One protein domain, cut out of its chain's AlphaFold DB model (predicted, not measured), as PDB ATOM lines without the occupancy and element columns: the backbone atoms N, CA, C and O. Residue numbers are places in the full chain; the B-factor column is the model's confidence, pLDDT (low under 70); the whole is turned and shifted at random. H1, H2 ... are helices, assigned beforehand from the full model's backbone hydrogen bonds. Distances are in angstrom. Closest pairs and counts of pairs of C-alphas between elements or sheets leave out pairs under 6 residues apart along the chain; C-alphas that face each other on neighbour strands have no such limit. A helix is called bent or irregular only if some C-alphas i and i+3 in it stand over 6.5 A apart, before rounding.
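This is residues 5 to 88 of the 90 residues of an uncharacterized protein of Pelomonas sp. BT06 (UniProt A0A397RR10). Two helices, H3 and H4, fold back on each other side by side as a hairpin, and the long H1 packs on the other side of H3 with residues 8 to 16. The short H2 lies at the far end, between the end of H1 and the end of H4. The 84 printed residues hold four named helices in the order H1, H2, H3, H4, and no named strand; the class is all helix. The whole is only just compact, close to loose, with a radius of gyration of the C-alphas of 13.9 A, and elongated, spanning 41 by 24 by 18 A.

H1, residues 6 to 29, and H2, residues 31 to 39, touch only at the corner by their tight link, with residues 26 to 28 of H1; the closest C-alphas, of Phe 27 and Gly 34, are 4.7 A apart. H1 touches H3, residues 42 to 58, with residues 8 to 16 alone, at a steep tilt of 44 degrees, opposite ways; the C-alphas of Tyr 12 and Ala 57 are closest, 5.0 A. H2 and H3 are only just apart, their closest C-alphas 8.2 A from each other. H3 and H4, residues 65 to 86, touch as a helical hairpin at a shallow tilt of 16 degrees, opposite ways, closest at the C-alphas of Leu 55 and Ala 69, 4.9 A. H2 and H4 are close but not clearly touching, about perpendicular at 88 degrees, with the C-alphas of Arg 36 and Tyr 84 closest at 7.2 A. H1 and H4 are apart. Every O i to N i+4 pair is within hydrogen-bond range in H1, H2 and H4, and 9 of 13 in H3.

H1 begins at C-alpha 6 (176.106, 209.641, 164.710) and is 34.5 A long; H2 is 12.6 A. H3, 23.7 A, is only just irregular: C-alphas 50 and 53 are 6.6 A apart. H4, 31.2 A, ends at C-alpha 86 (165.430, 237.132, 193.503).

The two C-alphas farthest apart, of Leu 6 and Gly 88, are 43.1 A apart. The printed part has no cut and no long link. Its mean pLDDT is 93.9, and no printed residue is under 70.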
ATOM      1  N   TRP A   5     175.383 212.134 161.432       84.69
ATOM      2  CA  TRP A   5     174.652 212.529 162.648       84.69
ATOM      3  C   TRP A   5     175.028 211.693 163.871       84.69
ATOM      4  O   TRP A   5     174.784 212.105 165.003       84.69
ATOM      5  N   LEU A   6     175.644 210.530 163.651       90.94
ATOM      6  CA  LEU A   6     176.106 209.641 164.710       90.94
ATOM      7  C   LEU A   6     177.064 210.335 165.701       90.94
ATOM      8  O   LEU A   6     176.791 210.272 166.899       90.94
ATOM      9  N   PRO A   7     178.131 211.043 165.266       90.94
ATOM     10  CA  PRO A   7     179.025 211.723 166.204       90.94
ATOM     11  C   PRO A   7     178.314 212.819 167.009       90.94
ATOM     12  O   PRO A   7     178.545 212.941 168.210       90.94
ATOM     13  N   PHE A   8     177.393 213.560 166.384       94.00
ATOM     14  CA  PHE A   8     176.561 214.542 167.079       94.00
ATOM     15  C   PHE A   8     175.707 213.878 168.166       94.00
ATOM     16  O   PHE A   8     175.729 214.305 169.318       94.00
ATOM     17  N   ALA A   9     174.982 212.810 167.822       94.38
ATOM     18  CA  ALA A   9     174.114 212.105 168.759       94.38
ATOM     19  C   ALA A   9     174.905 211.516 169.937       94.38
ATOM     20  O   ALA A   9     174.478 211.637 171.084       94.38
ATOM     21  N   ILE A  10     176.083 210.941 169.670       94.88
ATOM     22  CA  ILE A  10     176.975 210.405 170.705       94.88
ATOM     23  C   ILE A  10     177.413 211.519 171.659       94.88
ATOM     24  O   ILE A  10     177.242 211.382 172.870       94.88
ATOM     25  N   VAL A  11     177.924 212.642 171.142       94.88
ATOM     26  CA  VAL A  11     178.380 213.746 172.000       94.88
ATOM     27  C   VAL A  11     177.223 214.380 172.764       94.88
ATOM     28  O   VAL A  11     177.376 214.682 173.947       94.88
ATOM     29  N   TYR A  12     176.048 214.516 172.153       95.62
ATOM     30  CA  TYR A  12     174.849 214.995 172.835       95.62
ATOM     31  C   TYR A  12     174.478 214.099 174.025       95.62
ATOM     32  O   TYR A  12     174.331 214.586 175.147       95.62
ATOM     33  N   VAL A  13     174.393 212.782 173.811       96.88
ATOM     34  CA  VAL A  13     174.056 211.818 174.870       96.88
ATOM     35  C   VAL A  13     175.118 211.805 175.970       96.88
ATOM     36  O   VAL A  13     174.764 211.859 177.146       96.88
ATOM     37  N   ILE A  14     176.408 211.799 175.617       96.31
ATOM     38  CA  ILE A  14     177.510 211.873 176.590       96.31
ATOM     39  C   ILE A  14     177.420 213.159 177.414       96.31
ATOM     40  O   ILE A  14     177.571 213.113 178.631       96.31
ATOM     41  N   THR A  15     177.122 214.293 176.779       95.62
ATOM     42  CA  THR A  15     176.975 215.585 177.462       95.62
ATOM     43  C   THR A  15     175.825 215.551 178.464       95.62
ATOM     44  O   THR A  15     175.987 215.967 179.612       95.62
ATOM     45  N   LEU A  16     174.668 215.008 178.070       95.88
ATOM     46  CA  LEU A  16     173.526 214.869 178.970       95.88
ATOM     47  C   LEU A  16     173.839 213.940 180.143       95.88
ATOM     48  O   LEU A  16     173.597 214.315 181.291       95.88
ATOM     49  N   LEU A  17     174.417 212.769 179.877       96.81
ATOM     50  CA  LEU A  17     174.781 211.810 180.918       96.81
ATOM     51  C   LEU A  17     175.834 212.385 181.866       96.81
ATOM     52  O   LEU A  17     175.652 212.307 183.076       96.81
ATOM     53  N   GLY A  18     176.880 213.020 181.336       95.06
ATOM     54  CA  GLY A  18     177.922 213.682 182.118       95.06
ATOM     55  C   GLY A  18     177.368 214.809 182.988       95.06
ATOM     56  O   GLY A  18     177.667 214.889 184.175       95.06
ATOM     57  N   SER A  19     176.483 215.645 182.439       93.81
ATOM     58  CA  SER A  19     175.824 216.694 183.226       93.81
ATOM     59  C   SER A  19     174.946 216.111 184.336       93.81
ATOM     60  O   SER A  19     174.954 216.608 185.460       93.81
ATOM     61  N   TYR A  20     174.224 215.021 184.063       94.31
ATOM     62  CA  TYR A  20     173.397 214.346 185.054       94.31
ATOM     63  C   TYR A  20     174.241 213.729 186.174       94.31
ATOM     64  O   TYR A  20     173.905 213.892 187.349       94.31
ATOM     65  N   THR A  21     175.340 213.048 185.836       96.00
ATOM     66  CA  THR A  21     176.222 212.416 186.825       96.00
ATOM     67  C   THR A  21     176.921 213.456 187.690       96.00
ATOM     68  O   THR A  21     176.904 213.317 188.913       96.00
ATOM     69  N   VAL A  22     177.448 214.528 187.090       94.19
ATOM     70  CA  VAL A  22     178.068 215.645 187.818       94.19
ATOM     71  C   VAL A  22     177.053 216.321 188.732       94.19
ATOM     72  O   VAL A  22     177.315 216.461 189.923       94.19
ATOM     73  N   ASN A  23     175.862 216.660 188.231       92.81
ATOM     74  CA  ASN A  23     174.819 217.282 189.051       92.81
ATOM     75  C   ASN A  23     174.399 216.378 190.214       92.81
ATOM     76  O   ASN A  23     174.257 216.842 191.342       92.81
ATOM     77  N   ARG A  24     174.235 215.072 189.971       93.81
ATOM     78  CA  ARG A  24     173.903 214.113 191.029       93.81
ATOM     79  C   ARG A  24     175.004 214.048 192.084       93.81
ATOM     80  O   ARG A  24     174.691 214.070 193.272       93.81
ATOM     81  N   TYR A  25     176.264 213.989 191.662       95.19
ATOM     82  CA  TYR A  25     177.411 214.008 192.566       95.19
ATOM     83  C   TYR A  25     177.451 215.303 193.387       95.19
ATOM     84  O   TYR A  25     177.557 215.249 194.613       95.19
ATOM     85  N   GLU A  26     177.281 216.462 192.746       93.75
ATOM     86  CA  GLU A  26     177.246 217.754 193.429       93.75
ATOM     87  C   GLU A  26     176.105 217.846 194.441       93.75
ATOM     88  O   GLU A  26     176.314 218.336 195.545       93.75
ATOM     89  N   PHE A  27     174.906 217.369 194.104       93.94
ATOM     90  CA  PHE A  27     173.756 217.431 195.011       93.94
ATOM     91  C   PHE A  27     173.903 216.500 196.215       93.94
ATOM     92  O   PHE A  27     173.349 216.802 197.269       93.94
ATOM     93  N   MET A  28     174.655 215.405 196.080       93.31
ATOM     94  CA  MET A  28     174.983 214.522 197.204       93.31
ATOM     95  C   MET A  28     175.967 215.183 198.175       93.31
ATOM     96  O   MET A  28     175.793 215.070 199.382       93.31
ATOM     97  N   HIS A  29     176.968 215.906 197.665       94.12
ATOM     98  CA  HIS A  29     177.990 216.555 198.501       94.12
ATOM     99  C   HIS A  29     177.570 217.945 198.996       94.12
ATOM    100  O   HIS A  29     178.057 218.416 200.018       94.12
ATOM    101  N   ARG A  30     176.677 218.622 198.266       93.25
ATOM    102  CA  ARG A  30     176.151 219.957 198.574       93.25
ATOM    103  C   ARG A  30     174.627 219.961 198.414       93.25
ATOM    104  O   ARG A  30     174.114 220.441 197.394       93.25
ATOM    105  N   PRO A  31     173.876 219.457 199.409       91.31
ATOM    106  CA  PRO A  31     172.419 219.333 199.322       91.31
ATOM    107  C   PRO A  31     171.719 220.681 199.093       91.31
ATOM    108  O   PRO A  31     170.719 220.747 198.379       91.31
ATOM    109  N   GLU A  32     172.293 221.777 199.591       90.69
ATOM    110  CA  GLU A  32     171.877 223.159 199.317       90.69
ATOM    111  C   GLU A  32     171.803 223.495 197.815       90.69
ATOM    112  O   GLU A  32     170.872 224.166 197.369       90.69
ATOM    113  N   LYS A  33     172.741 223.010 196.985       88.25
ATOM    114  CA  LYS A  33     172.677 223.179 195.524       88.25
ATOM    115  C   LYS A  33     171.491 222.407 194.949       88.25
ATOM    116  O   LYS A  33     170.782 222.933 194.094       88.25
ATOM    117  N   GLY A  34     171.239 221.199 195.452       89.81
ATOM    118  CA  GLY A  34     170.108 220.371 195.036       89.81
ATOM    119  C   GLY A  34     168.753 221.005 195.364       89.81
ATOM    120  O   GLY A  34     167.851 220.985 194.527       89.81
ATOM    121  N   VAL A  35     168.609 221.618 196.542       91.56
ATOM    122  CA  VAL A  35     167.390 222.355 196.934       91.56
ATOM    123  C   VAL A  35     167.154 223.545 196.003       91.56
ATOM    124  O   VAL A  35     166.058 223.690 195.458       91.56
ATOM    125  N   ARG A  36     168.197 224.343 195.737       92.38
ATOM    126  CA  ARG A  36     168.132 225.473 194.795       92.38
ATOM    127  C   ARG A  36     167.727 225.015 193.400       92.38
ATOM    128  O   ARG A  36     166.773 225.537 192.829       92.38
ATOM    129  N   TYR A  37     168.381 223.975 192.890       91.12
ATOM    130  CA  TYR A  37     168.060 223.407 191.586       91.12
ATOM    131  C   TYR A  37     166.619 222.886 191.512       91.12
ATOM    132  O   TYR A  37     165.939 223.093 190.509       91.12
ATOM    133  N   LYS A  38     166.097 222.254 192.572       91.31
ATOM    134  CA  LYS A  38     164.695 221.806 192.618       91.31
ATOM    135  C   LYS A  38     163.716 222.975 192.520       91.31
ATOM    136  O   LYS A  38     162.773 222.865 191.736       91.31
ATOM    137  N   ALA A  39     163.981 224.081 193.214       93.62
ATOM    138  CA  ALA A  39     163.162 225.294 193.163       93.62
ATOM    139  C   ALA A  39     163.210 226.012 191.801       93.62
ATOM    140  O   ALA A  39     162.284 226.746 191.457       93.62
ATOM    141  N   LEU A  40     164.264 225.793 191.007       94.19
ATOM    142  CA  LEU A  40     164.448 226.461 189.724       94.19
ATOM    143  C   LEU A  40     163.285 226.156 188.747       94.19
ATOM    144  O   LEU A  40     162.925 224.983 188.558       94.19
ATOM    145  N   PRO A  41     162.722 227.175 188.068       95.06
ATOM    146  CA  PRO A  41     161.658 226.991 187.089       95.06
ATOM    147  C   PRO A  41     162.064 226.061 185.945       95.06
ATOM    148  O   PRO A  41     163.207 226.087 185.480       95.06
ATOM    149  N   LEU A  42     161.097 225.292 185.435       93.75
ATOM    150  CA  LEU A  42     161.330 224.269 184.410       93.75
ATOM    151  C   LEU A  42     162.034 224.821 183.161       93.75
ATOM    152  O   LEU A  42     162.927 224.166 182.634       93.75
ATOM    153  N   ARG A  43     161.710 226.050 182.736       94.00
ATOM    154  CA  ARG A  43     162.344 226.694 181.572       94.00
ATOM    155  C   ARG A  43     163.872 226.721 181.656       94.00
ATOM    156  O   ARG A  43     164.531 226.409 180.676       94.00
ATOM    157  N   TYR A  44     164.437 227.014 182.829       92.88
ATOM    158  CA  TYR A  44     165.890 227.062 183.004       92.88
ATOM    159  C   TYR A  44     166.497 225.657 183.021       92.88
ATOM    160  O   TYR A  44     167.574 225.446 182.472       92.88
ATOM    161  N   LYS A  45     165.780 224.680 183.593       92.69
ATOM    162  CA  LYS A  45     166.185 223.266 183.565       92.69
ATOM    163  C   LYS A  45     166.226 222.725 182.135       92.69
ATOM    164  O   LYS A  45     167.115 221.949 181.810       92.69
ATOM    165  N   LEU A  46     165.293 223.159 181.284       94.69
ATOM    166  CA  LEU A  46     165.209 222.757 179.880       94.69
ATOM    167  C   LEU A  46     166.222 223.469 178.976       94.69
ATOM    168  O   LEU A  46     166.597 222.913 177.950       94.69
ATOM    169  N   CYS A  47     166.723 224.651 179.347       94.94
ATOM    170  CA  CYS A  47     167.735 225.347 178.546       94.94
ATOM    171  C   CYS A  47     169.021 224.526 178.363       94.94
ATOM    172  O   CYS A  47     169.623 224.572 177.294       94.94
ATOM    173  N   CYS A  48     169.440 223.754 179.369       92.94
ATOM    174  CA  CYS A  48     170.633 222.916 179.241       92.94
ATOM    175  C   CYS A  48     170.471 221.829 178.151       92.94
ATOM    176  O   CYS A  48     171.231 221.866 177.183       92.94
ATOM    177  N   PRO A  49     169.471 220.924 178.212       95.62
ATOM    178  CA  PRO A  49     169.293 219.899 177.187       95.62
ATOM    179  C   PRO A  49     168.821 220.440 175.833       95.62
ATOM    180  O   PRO A  49     169.144 219.842 174.817       95.62
ATOM    181  N   LEU A  50     168.076 221.551 175.784       95.88
ATOM    182  CA  LEU A  50     167.515 222.059 174.522       95.88
ATOM    183  C   LEU A  50     168.405 223.070 173.797       95.88
ATOM    184  O   LEU A  50     168.205 223.293 172.607       95.88
ATOM    185  N   VAL A  51     169.356 223.704 174.489       95.56
ATOM    186  CA  VAL A  51     170.188 224.767 173.904       95.56
ATOM    187  C   VAL A  51     171.668 224.467 174.087       95.56
ATOM    188  O   VAL A  51     172.392 224.343 173.106       95.56
ATOM    189  N   VAL A  52     172.131 224.293 175.325       96.00
ATOM    190  CA  VAL A  52     173.570 224.145 175.597       96.00
ATOM    191  C   VAL A  52     174.114 222.823 175.051       96.00
ATOM    192  O   VAL A  52     175.082 222.822 174.295       96.00
ATOM    193  N   ALA A  53     173.481 221.701 175.393       95.62
ATOM    194  CA  ALA A  53     173.902 220.372 174.959       95.62
ATOM    195  C   ALA A  53     173.929 220.194 173.425       95.62
ATOM    196  O   ALA A  53     174.927 219.668 172.927       95.62
ATOM    197  N   PRO A  54     172.921 220.632 172.640       95.81
ATOM    198  CA  PRO A  54     172.987 220.513 171.186       95.81
ATOM    199  C   PRO A  54     174.002 221.479 170.566       95.81
ATOM    200  O   PRO A  54     174.660 221.096 169.603       95.81
ATOM    201  N   LEU A  55     174.199 222.687 171.113       95.81
ATOM    202  CA  LEU A  55     175.271 223.580 170.650       95.81
ATOM    203  C   LEU A  55     176.653 222.968 170.901       95.81
ATOM    204  O   LEU A  55     177.516 223.025 170.029       95.81
ATOM    205  N   LEU A  56     176.850 222.328 172.057       95.00
ATOM    206  CA  LEU A  56     178.094 221.630 172.365       95.00
ATOM    207  C   LEU A  56     178.297 220.424 171.442       95.00
ATOM    208  O   LEU A  56     179.369 220.270 170.868       95.00
ATOM    209  N   ALA A  57     177.273 219.601 171.229       94.88
ATOM    210  CA  ALA A  57     177.344 218.482 170.290       94.88
ATOM    211  C   ALA A  57     177.595 218.943 168.844       94.88
ATOM    212  O   ALA A  57     178.327 218.296 168.095       94.88
ATOM    213  N   GLY A  58     177.053 220.105 168.471       93.75
ATOM    214  CA  GLY A  58     177.266 220.747 167.178       93.75
ATOM    215  C   GLY A  58     178.725 221.104 166.897       93.75
ATOM    216  O   GLY A  58     179.094 221.188 165.731       93.75
ATOM    217  N   THR A  59     179.578 221.228 167.921       93.69
ATOM    218  CA  THR A  59     181.018 221.520 167.749       93.69
ATOM    219  C   THR A  59     181.759 220.465 166.939       93.69
ATOM    220  O   THR A  59     182.717 220.795 166.245       93.69
ATOM    221  N   VAL A  60     181.283 219.216 166.977       92.31
ATOM    222  CA  VAL A  60     181.864 218.101 166.222       92.31
ATOM    223  C   VAL A  60     181.643 218.261 164.716       92.31
ATOM    224  O   VAL A  60     182.424 217.752 163.920       92.31
ATOM    225  N   LEU A  61     180.583 218.973 164.323       90.31
ATOM    226  CA  LEU A  61     180.263 219.261 162.923       90.31
ATOM    227  C   LEU A  61     180.756 220.653 162.511       90.31
ATOM    228  O   LEU A  61     181.270 220.838 161.410       90.31
ATOM    229  N   HIS A  62     180.609 221.633 163.404       91.94
ATOM    230  CA  HIS A  62     180.907 223.036 163.165       91.94
ATOM    231  C   HIS A  62     181.608 223.644 164.389       91.94
ATOM    232  O   HIS A  62     180.944 223.990 165.369       91.94
ATOM    233  N   PRO A  63     182.934 223.865 164.340       90.88
ATOM    234  CA  PRO A  63     183.694 224.406 165.471       90.88
ATOM    235  C   PRO A  63     183.172 225.753 165.994       90.88
ATOM    236  O   PRO A  63     183.288 226.044 167.182       90.88
ATOM    237  N   ILE A  64     182.535 226.561 165.137       91.31
ATOM    238  CA  ILE A  64     181.924 227.845 165.522       91.31
ATOM    239  C   ILE A  64     180.828 227.694 166.589       91.31
ATOM    240  O   ILE A  64     180.599 228.611 167.379       91.31
ATOM    241  N   CYS A  65     180.195 226.519 166.680       92.69
ATOM    242  CA  CYS A  65     179.225 226.220 167.725       92.69
ATOM    243  C   CYS A  65     179.846 226.239 169.131       92.69
ATOM    244  O   CYS A  65     179.102 226.369 170.096       92.69
ATOM    245  N   ALA A  66     181.178 226.179 169.276       93.50
ATOM    246  CA  ALA A  66     181.838 226.197 170.581       93.50
ATOM    247  C   ALA A  66     181.663 227.551 171.279       93.50
ATOM    248  O   ALA A  66     181.334 227.605 172.464       93.50
ATOM    249  N   LEU A  67     181.798 228.647 170.524       95.31
ATOM    250  CA  LEU A  67     181.547 229.997 171.031       95.31
ATOM    251  C   LEU A  67     180.076 230.166 171.425       95.31
ATOM    252  O   LEU A  67     179.779 230.691 172.496       95.31
ATOM    253  N   ALA A  68     179.160 229.667 170.591       95.56
ATOM    254  CA  ALA A  68     177.730 229.712 170.875       95.56
ATOM    255  C   ALA A  68     177.361 228.880 172.116       95.56
ATOM    256  O   ALA A  68     176.596 229.350 172.956       95.56
ATOM    257  N   ALA A  69     177.930 227.680 172.267       95.38
ATOM    258  CA  ALA A  69     177.724 226.815 173.425       95.38
ATOM    259  C   ALA A  69     178.229 227.474 174.714       95.38
ATOM    260  O   ALA A  69     177.499 227.521 175.705       95.38
ATOM    261  N   GLY A  70     179.441 228.039 174.684       95.25
ATOM    262  CA  GLY A  70     180.019 228.759 175.819       95.25
ATOM    263  C   GLY A  70     179.179 229.971 176.221       95.25
ATOM    264  O   GLY A  70     178.838 230.129 177.392       95.25
ATOM    265  N   LEU A  71     178.764 230.791 175.250       96.94
ATOM    266  CA  LEU A  71     177.909 231.949 175.509       96.94
ATOM    267  C   LEU A  71     176.544 231.532 176.076       96.94
ATOM    268  O   LEU A  71     176.087 232.112 177.059       96.94
ATOM    269  N   ALA A  72     175.902 230.517 175.492       95.94
ATOM    270  CA  ALA A  72     174.617 230.010 175.963       95.94
ATOM    271  C   ALA A  72     174.706 229.474 177.400       95.94
ATOM    272  O   ALA A  72     173.817 229.743 178.209       95.94
ATOM    273  N   PHE A  73     175.786 228.761 177.729       95.75
ATOM    274  CA  PHE A  73     176.031 228.262 179.078       95.75
ATOM    275  C   PHE A  73     176.206 229.406 180.086       95.75
ATOM    276  O   PHE A  73     175.503 229.439 181.094       95.75
ATOM    277  N   LEU A  74     177.055 230.393 179.783       96.94
ATOM    278  CA  LEU A  74     177.275 231.552 180.656       96.94
ATOM    279  C   LEU A  74     175.992 232.360 180.876       96.94
ATOM    280  O   LEU A  74     175.672 232.742 182.001       96.94
ATOM    281  N   LEU A  75     175.221 232.604 179.813       97.00
ATOM    282  CA  LEU A  75     173.943 233.307 179.917       97.00
ATOM    283  C   LEU A  75     172.936 232.524 180.768       97.00
ATOM    284  O   LEU A  75     172.216 233.130 181.565       97.00
ATOM    285  N   LEU A  76     172.901 231.195 180.632       96.00
ATOM    286  CA  LEU A  76     172.060 230.335 181.456       96.00
ATOM    287  C   LEU A  76     172.471 230.404 182.931       96.00
ATOM    288  O   LEU A  76     171.607 230.622 183.780       96.00
ATOM    289  N   GLU A  77     173.763 230.298 183.246       94.31
ATOM    290  CA  GLU A  77     174.259 230.422 184.620       94.31
ATOM    291  C   GLU A  77     173.914 231.782 185.230       94.31
ATOM    292  O   GLU A  77     173.346 231.847 186.324       94.31
ATOM    293  N   VAL A  78     174.169 232.875 184.506       96.50
ATOM    294  CA  VAL A  78     173.810 234.228 184.950       96.50
ATOM    295  C   VAL A  78     172.306 234.328 185.196       96.50
ATOM    296  O   VAL A  78     171.883 234.888 186.210       96.50
ATOM    297  N   ALA A  79     171.476 233.774 184.312       95.31
ATOM    298  CA  ALA A  79     170.029 233.795 184.479       95.31
ATOM    299  C   ALA A  79     169.573 232.987 185.707       95.31
ATOM    300  O   ALA A  79     168.724 233.466 186.465       95.31
ATOM    301  N   CYS A  80     170.167 231.816 185.951       94.44
ATOM    302  CA  CYS A  80     169.914 231.000 187.137       94.44
ATOM    303  C   CYS A  80     170.329 231.723 188.423       94.44
ATOM    304  O   CYS A  80     169.527 231.816 189.348       94.44
ATOM    305  N   ILE A  81     171.530 232.306 188.471       93.62
ATOM    306  CA  ILE A  81     172.023 233.065 189.631       93.62
ATOM    307  C   ILE A  81     171.126 234.271 189.912       93.62
ATOM    308  O   ILE A  81     170.733 234.500 191.057       93.62
ATOM    309  N   ARG A  82     170.752 235.033 188.876       95.44
ATOM    310  CA  ARG A  82     169.827 236.167 189.022       95.44
ATOM    311  C   ARG A  82     168.477 235.716 189.566       95.44
ATOM    312  O   ARG A  82     167.899 236.427 190.385       95.44
ATOM    313  N   TRP A  83     167.979 234.558 189.136       95.44
ATOM    314  CA  TRP A  83     166.739 234.002 189.663       95.44
ATOM    315  C   TRP A  83     166.884 233.565 191.127       95.44
ATOM    316  O   TRP A  83     166.063 233.968 191.947       95.44
ATOM    317  N   TYR A  84     167.953 232.845 191.485       93.38
ATOM    318  CA  TYR A  84     168.212 232.434 192.870       93.38
ATOM    319  C   TYR A  84     168.293 233.625 193.825       93.38
ATOM    320  O   TYR A  84     167.678 233.589 194.887       93.38
ATOM    321  N   ARG A  85     168.971 234.710 193.427       93.44
ATOM    322  CA  ARG A  85     169.027 235.948 194.222       93.44
ATOM    323  C   ARG A  85     167.645 236.564 194.432       93.44
ATOM    324  O   ARG A  85     167.321 236.950 195.546       93.44
ATOM    325  N   LYS A  86     166.810 236.624 193.386       93.25
ATOM    326  CA  LYS A  86     165.430 237.132 193.503       93.25
ATOM    327  C   LYS A  86     164.550 236.261 194.401       93.25
ATOM    328  O   LYS A  86     163.632 236.781 195.018       93.25
ATOM    329  N   ALA A  87     164.822 234.960 194.456       91.56
ATOM    330  CA  ALA A  87     164.093 234.006 195.283       91.56
ATOM    331  C   ALA A  87     164.615 233.911 196.733       91.56
ATOM    332  O   ALA A  87     164.073 233.125 197.502       91.56
ATOM    333  N   GLY A  88     165.662 234.662 197.109       91.44
ATOM    334  CA  GLY A  88     166.263 234.584 198.449       91.44
ATOM    335  C   GLY A  88     166.996 233.266 198.724       91.44
ATOM    336  O   GLY A  88     167.100 232.838 199.865       91.44
TER     337      GLY A  88